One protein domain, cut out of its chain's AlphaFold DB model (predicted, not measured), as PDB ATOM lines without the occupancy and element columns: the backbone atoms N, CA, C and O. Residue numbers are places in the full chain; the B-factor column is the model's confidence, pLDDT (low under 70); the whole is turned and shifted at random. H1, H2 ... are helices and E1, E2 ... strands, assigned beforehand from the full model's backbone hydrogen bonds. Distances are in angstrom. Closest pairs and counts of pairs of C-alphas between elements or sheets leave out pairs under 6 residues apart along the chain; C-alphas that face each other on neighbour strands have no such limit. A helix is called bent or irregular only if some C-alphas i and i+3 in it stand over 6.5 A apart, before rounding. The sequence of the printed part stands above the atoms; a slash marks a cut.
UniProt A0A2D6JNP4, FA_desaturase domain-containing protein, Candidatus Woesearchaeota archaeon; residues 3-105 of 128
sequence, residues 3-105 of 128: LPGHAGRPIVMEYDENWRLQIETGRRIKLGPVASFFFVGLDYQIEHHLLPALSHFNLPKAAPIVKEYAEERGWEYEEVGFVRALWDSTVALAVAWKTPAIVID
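Overview. This is residues 3 to 105 of the 128 residues of the protein "FA_desaturase domain-containing protein" of Candidatus Woesearchaeota archaeon (UniProt A0A2D6JNP4). Three helices, H2, H4 and H5, make a cluster with H4 touching the other two, near the beginning of a short ribbon of two parallel strands, E1 and E2; at the ribbon's other end the long helix H6 sets out as an arm, with the short H1 packed on residues 85 to 89 of it. H3 lies off to one side, beyond the end of E1, and touches no helix. The 103 printed residues hold six named helices and two named strands in the order H1 H2 E1 H3 H4 H5 E2 H6, and the class is mostly helix. The whole is compact, with a radius of gyration of the C-alphas of 13.8 A and spans of 38 by 30 by 23 A.

Along the chain. H1, residues 3 to 6, begins at C-alpha 3 (105.525, -10.453, 21.428) and is 5.6 A long. H2, residues 19 to 25, measures 10.0 A, and strand E1, residues 28 to 30, 6.5 A. H3, residues 33 to 39, is 9.8 A long and H4, residues 45 to 50, 8.6 A. H5, residues 59 to 72, runs 19.8 A from C-alpha 59 (107.320, -6.978, 2.294); it is only just irregular, with C-alphas 61 and 64 at 6.6 A. Strand E2, residues 79 to 81, is 7.2 A long. H6, residues 82 to 98, runs 25.1 A to C-alpha 98 (115.687, -7.740, 36.144), with a kink of 28 degrees near residue 92; it is irregular, C-alphas 94 and 97 being 7.8 A apart.

Arrangement. H1 touches H6, closest at the C-alphas of Pro 4 and Ala 85, 5.7 A. H2 touches H4 at a shallow tilt of 18 degrees, opposite ways, with the C-alphas of Ile 23 and Ile 46 closest at 5.6 A. H4 touches H5, about perpendicular at 74 degrees, closest at the C-alphas of Glu 47 and Leu 59, 6.1 A. E1 and E2 are parallel neighbours, with N 30 and O 80 at 2.8 A and N 80 and O 28 at 3.0 A, within hydrogen-bond range. E1, H3 H4 H5 and E2 form a strand-helix-strand unit, two parallel neighbour strands with helices between them in the chain. H3 and H4 are apart, as are H5 and H6. Every O i to N i+4 pair is within hydrogen-bond range in H2, H3 and H4, against 8 of 10 in H5 and 10 of 13 in H6; H1 is too short for such a pair.

Size, cuts and confidence. The two C-alphas farthest apart, those of Val 34 and Asp 105, are 41.1 A apart. The printed part has no cut. The link from H1 to H2, with 12 residues, is long. The mean pLDDT of the printed part is 84.4, and residues 3 to 8, 10 to 17 and 102 to 105 are under 70.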
ATOM      1  N   LEU A   3     104.571  -9.816  20.530       53.97
ATOM      2  CA  LEU A   3     105.525 -10.453  21.428       53.97
ATOM      3  C   LEU A   3     106.749 -11.063  20.709       53.97
ATOM      4  O   LEU A   3     107.844 -10.668  21.068       53.97
ATOM      5  N   PRO A   4     106.658 -11.929  19.676       67.44
ATOM      6  CA  PRO A   4     107.864 -12.529  19.090       67.44
ATOM      7  C   PRO A   4     108.698 -11.571  18.233       67.44
ATOM      8  O   PRO A   4     109.886 -11.808  18.047       67.44
ATOM      9  N   GLY A   5     108.086 -10.508  17.699       59.81
ATOM     10  CA  GLY A   5     108.801  -9.478  16.939       59.81
ATOM     11  C   GLY A   5     109.731  -8.647  17.829       59.81
ATOM     12  O   GLY A   5     110.871  -8.402  17.450       59.81
ATOM     13  N   HIS A   6     109.284  -8.314  19.047       67.50
ATOM     14  CA  HIS A   6     109.990  -7.396  19.951       67.50
ATOM     15  C   HIS A   6     110.586  -8.035  21.218       67.50
ATOM     16  O   HIS A   6     111.517  -7.484  21.799       67.50
ATOM     17  N   ALA A   7     110.088  -9.180  21.697       65.25
ATOM     18  CA  ALA A   7     110.479  -9.708  23.008       65.25
ATOM     19  C   ALA A   7     111.962 -10.104  23.054       65.25
ATOM     20  O   ALA A   7     112.428 -10.937  22.280       65.25
ATOM     21  N   GLY A   8     112.700  -9.518  23.996       66.75
ATOM     22  CA  GLY A   8     114.143  -9.719  24.138       66.75
ATOM     23  C   GLY A   8     115.008  -8.726  23.357       66.75
ATOM     24  O   GLY A   8     116.227  -8.849  23.416       66.75
ATOM     25  N   ARG A   9     114.413  -7.742  22.670       77.31
ATOM     26  CA  ARG A   9     115.125  -6.611  22.050       77.31
ATOM     27  C   ARG A   9     115.022  -5.363  22.951       77.31
ATOM     28  O   ARG A   9     114.117  -5.308  23.792       77.31
ATOM     29  N   PRO A  10     115.941  -4.385  22.837       64.00
ATOM     30  CA  PRO A  10     115.839  -3.114  23.559       64.00
ATOM     31  C   PRO A  10     114.505  -2.396  23.281       64.00
ATOM     32  O   PRO A  10     114.030  -2.402  22.149       64.00
ATOM     33  N   ILE A  11     113.906  -1.768  24.301       59.47
ATOM     34  CA  ILE A  11     112.667  -0.975  24.180       59.47
ATOM     35  C   ILE A  11     113.048   0.506  24.142       59.47
ATOM     36  O   ILE A  11     113.663   0.989  25.090       59.47
ATOM     37  N   VAL A  12     112.669   1.225  23.083       57.25
ATOM     38  CA  VAL A  12     112.981   2.652  22.890       57.25
ATOM     39  C   VAL A  12     111.694   3.454  22.701       57.25
ATOM     40  O   VAL A  12     110.760   2.984  22.059       57.25
ATOM     41  N   MET A  13     111.631   4.647  23.304       50.03
ATOM     42  CA  MET A  13     110.387   5.408  23.510       50.03
ATOM     43  C   MET A  13     110.193   6.610  22.556       50.03
ATOM     44  O   MET A  13     109.128   7.217  22.579       50.03
ATOM     45  N   GLU A  14     111.170   6.933  21.700       54.09
ATOM     46  CA  GLU A  14     111.091   7.987  20.667       54.09
ATOM     47  C   GLU A  14     111.378   7.341  19.299       54.09
ATOM     48  O   GLU A  14     112.526   7.053  18.973       54.09
ATOM     49  N   TYR A  15     110.319   6.943  18.581       51.72
ATOM     50  CA  TYR A  15     110.349   5.660  17.857       51.72
ATOM     51  C   TYR A  15     110.177   5.719  16.327       51.72
ATOM     52  O   TYR A  15     110.646   4.807  15.656       51.72
ATOM     53  N   ASP A  16     109.552   6.736  15.729       56.00
ATOM     54  CA  ASP A  16     108.948   6.507  14.399       56.00
ATOM     55  C   ASP A  16     109.839   6.794  13.169       56.00
ATOM     56  O   ASP A  16     109.524   6.340  12.077       56.00
ATOM     57  N   GLU A  17     110.978   7.482  13.314       63.03
ATOM     58  CA  GLU A  17     111.787   7.910  12.146       63.03
ATOM     59  C   GLU A  17     113.203   7.306  12.089       63.03
ATOM     60  O   GLU A  17     113.952   7.544  11.141       63.03
ATOM     61  N   ASN A  18     113.589   6.491  13.073       76.56
ATOM     62  CA  ASN A  18     114.957   5.989  13.204       76.56
ATOM     63  C   ASN A  18     115.151   4.618  12.527       76.56
ATOM     64  O   ASN A  18     114.824   3.580  13.102       76.56
ATOM     65  N   TRP A  19     115.725   4.605  11.323       84.56
ATOM     66  CA  TRP A  19     115.919   3.387  10.525       84.56
ATOM     67  C   TRP A  19     116.815   2.357  11.194       84.56
ATOM     68  O   TRP A  19     116.430   1.191  11.325       84.56
ATOM     69  N   ARG A  20     117.990   2.789  11.656       85.50
ATOM     70  CA  ARG A  20     118.926   1.916  12.359       85.50
ATOM     71  C   ARG A  20     118.266   1.227  13.547       85.50
ATOM     72  O   ARG A  20     118.391   0.018  13.707       85.50
ATOM     73  N   LEU A  21     117.526   1.979  14.352       83.38
ATOM     74  CA  LEU A  21     116.843   1.453  15.522       83.38
ATOM     75  C   LEU A  21     115.763   0.436  15.140       83.38
ATOM     76  O   LEU A  21     115.683  -0.622  15.764       83.38
ATOM     77  N   GLN A  22     114.954   0.717  14.117       87.19
ATOM     78  CA  GLN A  22     113.924  -0.215  13.643       87.19
ATOM     79  C   GLN A  22     114.533  -1.533  13.139       87.19
ATOM     80  O   GLN A  22     113.980  -2.610  13.369       87.19
ATOM     81  N   ILE A  23     115.711  -1.470  12.516       90.94
ATOM     82  CA  ILE A  23     116.462  -2.644  12.051       90.94
ATOM     83  C   ILE A  23     117.083  -3.410  13.230       90.94
ATOM     84  O   ILE A  23     116.841  -4.608  13.392       90.94
ATOM     85  N   GLU A  24     117.838  -2.721  14.088       89.31
ATOM     86  CA  GLU A  24     118.625  -3.319  15.178       89.31
ATOM     87  C   GLU A  24     117.788  -3.707  16.407       89.31
ATOM     88  O   GLU A  24     118.276  -4.420  17.281       89.31
ATOM     89  N   THR A  25     116.530  -3.271  16.501       87.06
ATOM     90  CA  THR A  25     115.604  -3.693  17.571       87.06
ATOM     91  C   THR A  25     114.432  -4.521  17.053       87.06
ATOM     92  O   THR A  25     113.810  -5.249  17.828       87.06
ATOM     93  N   GLY A  26     114.165  -4.503  15.747       89.38
ATOM     94  CA  GLY A  26     113.231  -5.415  15.096       89.38
ATOM     95  C   GLY A  26     113.858  -6.775  14.780       89.38
ATOM     96  O   GLY A  26     115.037  -7.023  15.046       89.38
ATOM     97  N   ARG A  27     113.051  -7.680  14.217       92.69
ATOM     98  CA  ARG A  27     113.524  -8.928  13.597       92.69
ATOM     99  C   ARG A  27     112.575  -9.414  12.507       92.69
ATOM    100  O   ARG A  27     111.361  -9.213  12.599       92.69
ATOM    101  N   ARG A  28     113.113 -10.155  11.541       94.00
ATOM    102  CA  ARG A  28     112.342 -10.955  10.585       94.00
ATOM    103  C   ARG A  28     112.156 -12.380  11.108       94.00
ATOM    104  O   ARG A  28     113.110 -13.028  11.543       94.00
ATOM    105  N   ILE A  29     110.937 -12.908  11.014       94.62
ATOM    106  CA  ILE A  29     110.625 -14.286  11.409       94.62
ATOM    107  C   ILE A  29     110.499 -15.165  10.166       94.62
ATOM    108  O   ILE A  29     109.589 -15.015   9.362       94.62
ATOM    109  N   LYS A  30     111.373 -16.160  10.015       93.44
ATOM    110  CA  LYS A  30     111.253 -17.156   8.947       93.44
ATOM    111  C   LYS A  30     110.039 -18.048   9.188       93.44
ATOM    112  O   LYS A  30     110.042 -18.892  10.091       93.44
ATOM    113  N   LEU A  31     109.038 -17.883   8.331       91.38
ATOM    114  CA  LEU A  31     107.850 -18.724   8.239       91.38
ATOM    115  C   LEU A  31     107.794 -19.441   6.886       91.38
ATOM    116  O   LEU A  31     108.294 -18.952   5.876       91.38
ATOM    117  N   GLY A  32     107.159 -20.615   6.866       89.56
ATOM    118  CA  GLY A  32     106.753 -21.256   5.613       89.56
ATOM    119  C   GLY A  32     105.593 -20.496   4.951       89.56
ATOM    120  O   GLY A  32     104.911 -19.724   5.625       89.56
ATOM    121  N   PRO A  33     105.302 -20.740   3.661       86.38
ATOM    122  CA  PRO A  33     104.326 -19.960   2.888       86.38
ATOM    123  C   PRO A  33     102.911 -19.985   3.482       86.38
ATOM    124  O   PRO A  33     102.241 -18.958   3.521       86.38
ATOM    125  N   VAL A  34     102.472 -21.133   4.009       89.81
ATOM    126  CA  VAL A  34     101.163 -21.263   4.674       89.81
ATOM    127  C   VAL A  34     101.110 -20.411   5.942       89.81
ATOM    128  O   VAL A  34     100.158 -19.670   6.150       89.81
ATOM    129  N   ALA A  35     102.143 -20.487   6.783       89.81
ATOM    130  CA  ALA A  35     102.201 -19.707   8.014       89.81
ATOM    131  C   ALA A  35     102.312 -18.203   7.718       89.81
ATOM    132  O   ALA A  35     101.568 -17.427   8.301       89.81
ATOM    133  N   SER A  36     103.156 -17.802   6.765       87.69
ATOM    134  CA  SER A  36     103.294 -16.404   6.333       87.69
ATOM    135  C   SER A  36     101.963 -15.827   5.828       87.69
ATOM    136  O   SER A  36     101.586 -14.721   6.210       87.69
ATOM    137  N   PHE A  37     101.168 -16.614   5.088       86.56
ATOM    138  CA  PHE A  37      99.816 -16.217   4.682       86.56
ATOM    139  C   PHE A  37      98.899 -15.919   5.879       86.56
ATOM    140  O   PHE A  37      98.247 -14.880   5.899       86.56
ATOM    141  N   PHE A  38      98.871 -16.786   6.898       89.38
ATOM    142  CA  PHE A  38      98.056 -16.557   8.102       89.38
ATOM    143  C   PHE A  38      98.574 -15.416   8.983       89.38
ATOM    144  O   PHE A  38      97.797 -14.805   9.714       89.38
ATOM    145  N   PHE A  39      99.875 -15.136   8.931       87.19
ATOM    146  CA  PHE A  39     100.507 -14.067   9.699       87.19
ATOM    147  C   PHE A  39     100.401 -12.705   9.009       87.19
ATOM    148  O   PHE A  39     100.619 -11.699   9.672       87.19
ATOM    149  N   VAL A  40     100.030 -12.657   7.723       87.06
ATOM    150  CA  VAL A  40      99.733 -11.428   6.964       87.06
ATOM    151  C   VAL A  40     100.831 -10.366   7.144       87.06
ATOM    152  O   VAL A  40     100.562  -9.209   7.441       87.06
ATOM    153  N   GLY A  41     102.095 -10.769   7.007       82.50
ATOM    154  CA  GLY A  41     103.238  -9.859   7.104       82.50
ATOM    155  C   GLY A  41     103.746  -9.577   8.522       82.50
ATOM    156  O   GLY A  41     104.718  -8.844   8.670       82.50
ATOM    157  N   LEU A  42     103.174 -10.188   9.568       87.38
ATOM    158  CA  LEU A  42     103.715 -10.112  10.939       87.38
ATOM    159  C   LEU A  42     105.114 -10.740  11.085       87.38
ATOM    160  O   LEU A  42     105.776 -10.543  12.103       87.38
ATOM    161  N   ASP A  43     105.545 -11.518  10.098       93.00
ATOM    162  CA  ASP A  43     106.897 -12.043   9.939       93.00
ATOM    163  C   ASP A  43     107.919 -11.015   9.421       93.00
ATOM    164  O   ASP A  43     109.118 -11.280   9.502       93.00
ATOM    165  N   TYR A  44     107.462  -9.847   8.959       93.19
ATOM    166  CA  TYR A  44     108.255  -8.773   8.347       93.19
ATOM    167  C   TYR A  44     108.138  -7.459   9.142       93.19
ATOM    168  O   TYR A  44     107.779  -6.410   8.610       93.19
ATOM    169  N   GLN A  45     108.379  -7.530  10.454       92.19
ATOM    170  CA  GLN A  45     108.241  -6.388  11.372       92.19
ATOM    171  C   GLN A  45     109.192  -5.238  11.029       92.19
ATOM    172  O   GLN A  45     108.766  -4.088  11.036       92.19
ATOM    173  N   ILE A  46     110.451  -5.550  10.691       92.88
ATOM    174  CA  ILE A  46     111.440  -4.536  10.301       92.88
ATOM    175  C   ILE A  46     110.906  -3.750   9.098       92.88
ATOM    176  O   ILE A  46     110.779  -2.531   9.149       92.88
ATOM    177  N   GLU A  47     110.521  -4.446   8.028       93.62
ATOM    178  CA  GLU A  47     110.059  -3.809   6.795       93.62
ATOM    179  C   GLU A  47     108.742  -3.058   6.996       93.62
ATOM    180  O   GLU A  47     108.550  -2.003   6.401       93.62
ATOM    181  N   HIS A  48     107.841  -3.579   7.832       91.19
ATOM    182  CA  HIS A  48     106.573  -2.920   8.134       91.19
ATOM    183  C   HIS A  48     106.777  -1.573   8.839       91.19
ATOM    184  O   HIS A  48     106.091  -0.610   8.508       91.19
ATOM    185  N   HIS A  49     107.728  -1.496   9.772       89.88
ATOM    186  CA  HIS A  49     108.041  -0.254  10.476       89.88
ATOM    187  C   HIS A  49     108.833   0.737   9.617       89.88
ATOM    188  O   HIS A  49     108.584   1.934   9.697       89.88
ATOM    189  N   LEU A  50     109.735   0.259   8.753       88.62
ATOM    190  CA  LEU A  50     110.469   1.133   7.829       88.62
ATOM    191  C   LEU A  50     109.592   1.660   6.685       88.62
ATOM    192  O   LEU A  50     109.781   2.778   6.212       88.62
ATOM    193  N   LEU A  51     108.655   0.837   6.203       88.81
ATOM    194  CA  LEU A  51     107.858   1.089   5.004       88.81
ATOM    195  C   LEU A  51     106.359   0.891   5.300       88.81
ATOM    196  O   LEU A  51     105.722   0.032   4.684       88.81
ATOM    197  N   PRO A  52     105.747   1.697   6.189       85.06
ATOM    198  CA  PRO A  52     104.363   1.494   6.634       85.06
ATOM    199  C   PRO A  52     103.328   1.614   5.504       85.06
ATOM    200  O   PRO A  52     102.246   1.034   5.573       85.06
ATOM    201  N   ALA A  53     103.660   2.342   4.434       86.00
ATOM    202  CA  ALA A  53     102.821   2.463   3.242       86.00
ATOM    203  C   ALA A  53     102.930   1.256   2.286       86.00
ATOM    204  O   ALA A  53     102.112   1.114   1.371       86.00
ATOM    205  N   LEU A  54     103.934   0.390   2.456       86.62
ATOM    206  CA  LEU A  54     104.139  -0.769   1.598       86.62
ATOM    207  C   LEU A  54     103.168  -1.890   1.980       86.62
ATOM    208  O   LEU A  54     103.051  -2.295   3.132       86.62
ATOM    209  N   SER A  55     102.478  -2.441   0.981       89.38
ATOM    210  CA  SER A  55     101.579  -3.577   1.193       89.38
ATOM    211  C   SER A  55     102.318  -4.785   1.782       89.38
ATOM    212  O   SER A  55     103.397  -5.138   1.305       89.38
ATOM    213  N   HIS A  56     101.676  -5.494   2.719       87.38
ATOM    214  CA  HIS A  56     102.185  -6.738   3.313       87.38
ATOM    215  C   HIS A  56     102.632  -7.778   2.269       87.38
ATOM    216  O   HIS A  56     103.596  -8.504   2.486       87.38
ATOM    217  N   PHE A  57     101.990  -7.809   1.096       88.56
ATOM    218  CA  PHE A  57     102.354  -8.712  -0.005       88.56
ATOM    219  C   PHE A  57     103.687  -8.365  -0.685       88.56
ATOM    220  O   PHE A  57     104.276  -9.212  -1.357       88.56
ATOM    221  N   ASN A  58     104.164  -7.131  -0.528       92.06
ATOM    222  CA  ASN A  58     105.433  -6.662  -1.076       92.06
ATOM    223  C   ASN A  58     106.566  -6.655  -0.037       92.06
ATOM    224  O   ASN A  58     107.722  -6.540  -0.439       92.06
ATOM    225  N   LEU A  59     106.284  -6.859   1.257       92.25
ATOM    226  CA  LEU A  59     107.320  -6.978   2.294       92.25
ATOM    227  C   LEU A  59     108.354  -8.086   2.001       92.25
ATOM    228  O   LEU A  59     109.544  -7.823   2.171       92.25
ATOM    229  N   PRO A  60     107.990  -9.264   1.441       92.88
ATOM    230  CA  PRO A  60     108.980 -10.265   1.037       92.88
ATOM    231  C   PRO A  60     109.984  -9.773  -0.012       92.88
ATOM    232  O   PRO A  60     111.094 -10.294  -0.081       92.88
ATOM    233  N   LYS A  61     109.596  -8.790  -0.835       93.62
ATOM    234  CA  LYS A  61     110.473  -8.173  -1.840       93.62
ATOM    235  C   LYS A  61     111.343  -7.073  -1.234       93.62
ATOM    236  O   LYS A  61     112.463  -6.888  -1.688       93.62
ATOM    237  N   ALA A  62     110.837  -6.365  -0.225       93.94
ATOM    238  CA  ALA A  62     111.582  -5.324   0.480       93.94
ATOM    239  C   ALA A  62     112.643  -5.896   1.429       93.94
ATOM    240  O   ALA A  62     113.728  -5.338   1.520       93.94
ATOM    241  N   ALA A  63     112.366  -7.028   2.080       95.06
ATOM    242  CA  ALA A  63     113.263  -7.639   3.062       95.06
ATOM    243  C   ALA A  63     114.724  -7.819   2.602       95.06
ATOM    244  O   ALA A  63     115.618  -7.398   3.334       95.06
ATOM    245  N   PRO A  64     115.026  -8.388   1.413       96.31
ATOM    246  CA  PRO A  64     116.414  -8.489   0.960       96.31
ATOM    247  C   PRO A  64     117.076  -7.121   0.735       96.31
ATOM    248  O   PRO A  64     118.256  -6.987   1.030       96.31
ATOM    249  N   ILE A  65     116.324  -6.113   0.282       95.81
ATOM    250  CA  ILE A  65     116.830  -4.750   0.040       95.81
ATOM    251  C   ILE A  65     117.166  -4.069   1.372       95.81
ATOM    252  O   ILE A  65     118.234  -3.488   1.529       95.81
ATOM    253  N   VAL A  66     116.266  -4.170   2.354       94.44
ATOM    254  CA  VAL A  66     116.477  -3.628   3.706       94.44
ATOM    255  C   VAL A  66     117.664  -4.307   4.384       94.44
ATOM    256  O   VAL A  66     118.464  -3.645   5.042       94.44
ATOM    257  N   LYS A  67     117.800  -5.624   4.213       95.62
ATOM    258  CA  LYS A  67     118.930  -6.377   4.749       95.62
ATOM    259  C   LYS A  67     120.259  -5.931   4.136       95.62
ATOM    260  O   LYS A  67     121.193  -5.676   4.883       95.62
ATOM    261  N   GLU A  68     120.330  -5.800   2.812       94.94
ATOM    262  CA  GLU A  68     121.521  -5.290   2.120       94.94
ATOM    263  C   GLU A  68     121.877  -3.875   2.603       94.94
ATOM    264  O   GLU A  68     123.012  -3.625   3.000       94.94
ATOM    265  N   TYR A  69     120.884  -2.986   2.697       92.06
ATOM    266  CA  TYR A  69     121.055  -1.628   3.221       92.06
ATOM    267  C   TYR A  69     121.643  -1.598   4.644       92.06
ATOM    268  O   TYR A  69     122.504  -0.762   4.941       92.06
ATOM    269  N   ALA A  70     121.190  -2.505   5.518       92.56
ATOM    270  CA  ALA A  70     121.710  -2.662   6.874       92.56
ATOM    271  C   ALA A  70     123.155  -3.190   6.877       92.56
ATOM    272  O   ALA A  70     124.008  -2.650   7.582       92.56
ATOM    273  N   GLU A  71     123.444  -4.208   6.061       92.75
ATOM    274  CA  GLU A  71     124.771  -4.824   5.945       92.75
ATOM    275  C   GLU A  71     125.824  -3.830   5.427       92.75
ATOM    276  O   GLU A  71     126.924  -3.766   5.981       92.75
ATOM    277  N   GLU A  72     125.481  -2.987   4.445       92.06
ATOM    278  CA  GLU A  72     126.356  -1.919   3.927       92.06
ATOM    279  C   GLU A  72     126.800  -0.919   5.005       92.06
ATOM    280  O   GLU A  72     127.885  -0.339   4.916       92.06
ATOM    281  N   ARG A  73     125.967  -0.712   6.030       90.06
ATOM    282  CA  ARG A  73     126.207   0.230   7.136       90.06
ATOM    283  C   ARG A  73     126.732  -0.453   8.398       90.06
ATOM    284  O   ARG A  73     126.999   0.219   9.394       90.06
ATOM    285  N   GLY A  74     126.910  -1.775   8.356       89.69
ATOM    286  CA  GLY A  74     127.361  -2.576   9.490       89.69
ATOM    287  C   GLY A  74     126.323  -2.711  10.607       89.69
ATOM    288  O   GLY A  74     126.710  -2.915  11.756       89.69
ATOM    289  N   TRP A  75     125.032  -2.571  10.301       91.25
ATOM    290  CA  TRP A  75     123.949  -2.742  11.272       91.25
ATOM    291  C   TRP A  75     123.470  -4.188  11.338       91.25
ATOM    292  O   TRP A  75     123.496  -4.930  10.353       91.25
ATOM    293  N   GLU A  76     122.975  -4.589  12.507       91.25
ATOM    294  CA  GLU A  76     122.476  -5.944  12.721       91.25
ATOM    295  C   GLU A  76     121.032  -6.115  12.232       91.25
ATOM    296  O   GLU A  76     120.075  -5.740  12.910       91.25
ATOM    297  N   TYR A  77     120.867  -6.768  11.081       94.06
ATOM    298  CA  TYR A  77     119.572  -7.270  10.620       94.06
ATOM    299  C   TYR A  77     119.313  -8.680  11.185       94.06
ATOM    300  O   TYR A  77     119.919  -9.665  10.750       94.06
ATOM    301  N   GLU A  78     118.409  -8.801  12.161       94.75
ATOM    302  CA  GLU A  78     118.117 -10.088  12.808       94.75
ATOM    303  C   GLU A  78     117.049 -10.892  12.045       94.75
ATOM    304  O   GLU A  78     115.924 -10.438  11.829       94.75
ATOM    305  N   GLU A  79     117.375 -12.140  11.694       94.88
ATOM    306  CA  GLU A  79     116.475 -13.062  11.002       94.88
ATOM    307  C   GLU A  79     116.484 -14.448  11.659       94.88
ATOM    308  O   GLU A  79     117.492 -15.160  11.631       94.88
ATOM    309  N   VAL A  80     115.345 -14.876  12.212       94.81
ATOM    310  CA  VAL A  80     115.273 -16.102  13.028       94.81
ATOM    311  C   VAL A  80     114.074 -16.974  12.667       94.81
ATOM    312  O   VAL A  80     113.046 -16.493  12.204       94.81
ATOM    313  N   GLY A  81     114.169 -18.283  12.896       94.12
ATOM    314  CA  GLY A  81     113.020 -19.186  12.762       94.12
ATOM    315  C   GLY A  81     111.992 -18.992  13.878       94.12
ATOM    316  O   GLY A  81     112.357 -18.707  15.015       94.12
ATOM    317  N   PHE A  82     110.711 -19.222  13.591       91.56
ATOM    318  CA  PHE A  82     109.619 -19.015  14.555       91.56
ATOM    319  C   PHE A  82     109.807 -19.721  15.906       91.56
ATOM    320  O   PHE A  82     109.631 -19.105  16.953       91.56
ATOM    321  N   VAL A  83     110.223 -20.992  15.907       92.88
ATOM    322  CA  VAL A  83     110.475 -21.743  17.152       92.88
ATOM    323  C   VAL A  83     111.581 -21.089  17.976       92.88
ATOM    324  O   VAL A  83     111.473 -20.994  19.198       92.88
ATOM    325  N   ARG A  84     112.627 -20.596  17.305       92.06
ATOM    326  CA  ARG A  84     113.720 -19.893  17.966       92.06
ATOM    327  C   ARG A  84     113.247 -18.557  18.540       92.06
ATOM    328  O   ARG A  84     113.499 -18.310  19.711       92.06
ATOM    329  N   ALA A  85     112.478 -17.777  17.776       90.88
ATOM    330  CA  ALA A  85     111.870 -16.535  18.259       90.88
ATOM    331  C   ALA A  85     111.022 -16.765  19.519       90.88
ATOM    332  O   ALA A  85     111.126 -16.010  20.485       90.88
ATOM    333  N   LEU A  86     110.200 -17.821  19.536       91.38
ATOM    334  CA  LEU A  86     109.383 -18.179  20.699       91.38
ATOM    335  C   LEU A  86     110.234 -18.546  21.915       91.38
ATOM    336  O   LEU A  86     109.916 -18.135  23.031       91.38
ATOM    337  N   TRP A  87     111.309 -19.302  21.706       92.88
ATOM    338  CA  TRP A  87     112.231 -19.656  22.778       92.88
ATOM    339  C   TRP A  87     112.921 -18.420  23.353       92.88
ATOM    340  O   TRP A  87     112.849 -18.189  24.559       92.88
ATOM    341  N   ASP A  88     113.510 -17.590  22.494       89.81
ATOM    342  CA  ASP A  88     114.220 -16.376  22.905       89.81
ATOM    343  C   ASP A  88     113.276 -15.414  23.641       89.81
ATOM    344  O   ASP A  88     113.623 -14.892  24.700       89.81
ATOM    345  N   SER A  89     112.038 -15.271  23.156       89.25
ATOM    346  CA  SER A  89     110.984 -14.498  23.828       89.25
ATOM    347  C   SER A  89     110.665 -15.052  25.217       89.25
ATOM    348  O   SER A  89     110.535 -14.299  26.178       89.25
ATOM    349  N   THR A  90     110.546 -16.377  25.337       90.50
ATOM    350  CA  THR A  90     110.236 -17.048  26.609       90.50
ATOM    351  C   THR A  90     111.351 -16.835  27.629       90.50
ATOM    352  O   THR A  90     111.084 -16.470  28.775       90.50
ATOM    353  N   VAL A  91     112.604 -17.010  27.204       88.75
ATOM    354  CA  VAL A  91     113.789 -16.783  28.042       88.75
ATOM    355  C   VAL A  91     113.880 -15.320  28.464       88.75
ATOM    356  O   VAL A  91     114.076 -15.043  29.647       88.75
ATOM    357  N   ALA A  92     113.687 -14.384  27.532       86.81
ATOM    358  CA  ALA A  92     113.715 -12.955  27.823       86.81
ATOM    359  C   ALA A  92     112.651 -12.563  28.856       86.81
ATOM    360  O   ALA A  92     112.957 -11.879  29.830       86.81
ATOM    361  N   LEU A  93     111.415 -13.045  28.702       87.12
ATOM    362  CA  LEU A  93     110.323 -12.762  29.637       87.12
ATOM    363  C   LEU A  93     110.581 -13.321  31.040       87.12
ATOM    364  O   LEU A  93     110.225 -12.673  32.023       87.12
ATOM    365  N   ALA A  94     111.248 -14.473  31.154       87.75
ATOM    366  CA  ALA A  94     111.595 -15.060  32.450       87.75
ATOM    367  C   ALA A  94     112.532 -14.168  33.288       87.75
ATOM    368  O   ALA A  94     112.538 -14.253  34.520       87.75
ATOM    369  N   VAL A  95     113.311 -13.298  32.636       84.94
ATOM    370  CA  VAL A  95     114.275 -12.400  33.290       84.94
ATOM    371  C   VAL A  95     113.943 -10.916  33.133       84.94
ATOM    372  O   VAL A  95     114.625 -10.095  33.737       84.94
ATOM    373  N   ALA A  96     112.887 -10.566  32.392       83.94
ATOM    374  CA  ALA A  96     112.571  -9.189  32.006       83.94
ATOM    375  C   ALA A  96     112.466  -8.223  33.195       83.94
ATOM    376  O   ALA A  96     112.903  -7.083  33.101       83.94
ATOM    377  N   TRP A  97     111.965  -8.687  34.344       82.94
ATOM    378  CA  TRP A  97     111.855  -7.879  35.565       82.94
ATOM    379  C   TRP A  97     113.206  -7.458  36.171       82.94
ATOM    380  O   TRP A  97     113.240  -6.592  37.043       82.94
ATOM    381  N   LYS A  98     114.313  -8.072  35.736       85.75
ATOM    382  CA  LYS A  98     115.687  -7.740  36.144       85.75
ATOM    383  C   LYS A  98     116.426  -6.885  35.116       85.75
ATOM    384  O   LYS A  98     117.522  -6.414  35.415       85.75
ATOM    385  N   THR A  99     115.881  -6.722  33.912       76.31
ATOM    386  CA  THR A  99     116.550  -6.004  32.826       76.31
ATOM    387  C   THR A  99     116.284  -4.504  32.973       76.31
ATOM    388  O   THR A  99     115.120  -4.099  32.950       76.31
ATOM    389  N   PRO A 100     117.318  -3.658  33.135       75.50
ATOM    390  CA  PRO A 100     117.120  -2.217  33.190       75.50
ATOM    391  C   PRO A 100     116.622  -1.700  31.835       75.50
ATOM    392  O   PRO A 100     117.094  -2.136  30.786       75.50
ATOM    393  N   ALA A 101     115.678  -0.758  31.857       71.12
ATOM    394  CA  ALA A 101     115.245  -0.075  30.646       71.12
ATOM    395  C   ALA A 101     116.406   0.754  30.080       71.12
ATOM    396  O   ALA A 101     117.029   1.536  30.802       71.12
ATOM    397  N   ILE A 102     116.691   0.582  28.791       68.06
ATOM    398  CA  ILE A 102     117.661   1.408  28.075       68.06
ATOM    399  C   ILE A 102     116.908   2.632  27.565       68.06
ATOM    400  O   ILE A 102     116.040   2.515  26.708       68.06
ATOM    401  N   VAL A 103     117.232   3.805  28.100       66.25
ATOM    402  CA  VAL A 103     116.717   5.078  27.590       66.25
ATOM    403  C   VAL A 103     117.767   5.651  26.649       66.25
ATOM    404  O   VAL A 103     118.848   6.041  27.090       66.25
ATOM    405  N   ILE A 104     117.467   5.663  25.351       62.31
ATOM    406  CA  ILE A 104     118.285   6.368  24.365       62.31
ATOM    407  C   ILE A 104     117.825   7.823  24.362       62.31
ATOM    408  O   ILE A 104     116.696   8.117  23.987       62.31
ATOM    409  N   ASP A 105     118.692   8.719  24.825       62.72
ATOM    410  CA  ASP A 105     118.471  10.162  24.775       62.72
ATOM    411  C   ASP A 105     118.700  10.668  23.343       62.72
ATOM    412  O   ASP A 105     119.851  10.789  22.912       62.72
TER     413      ASP A 105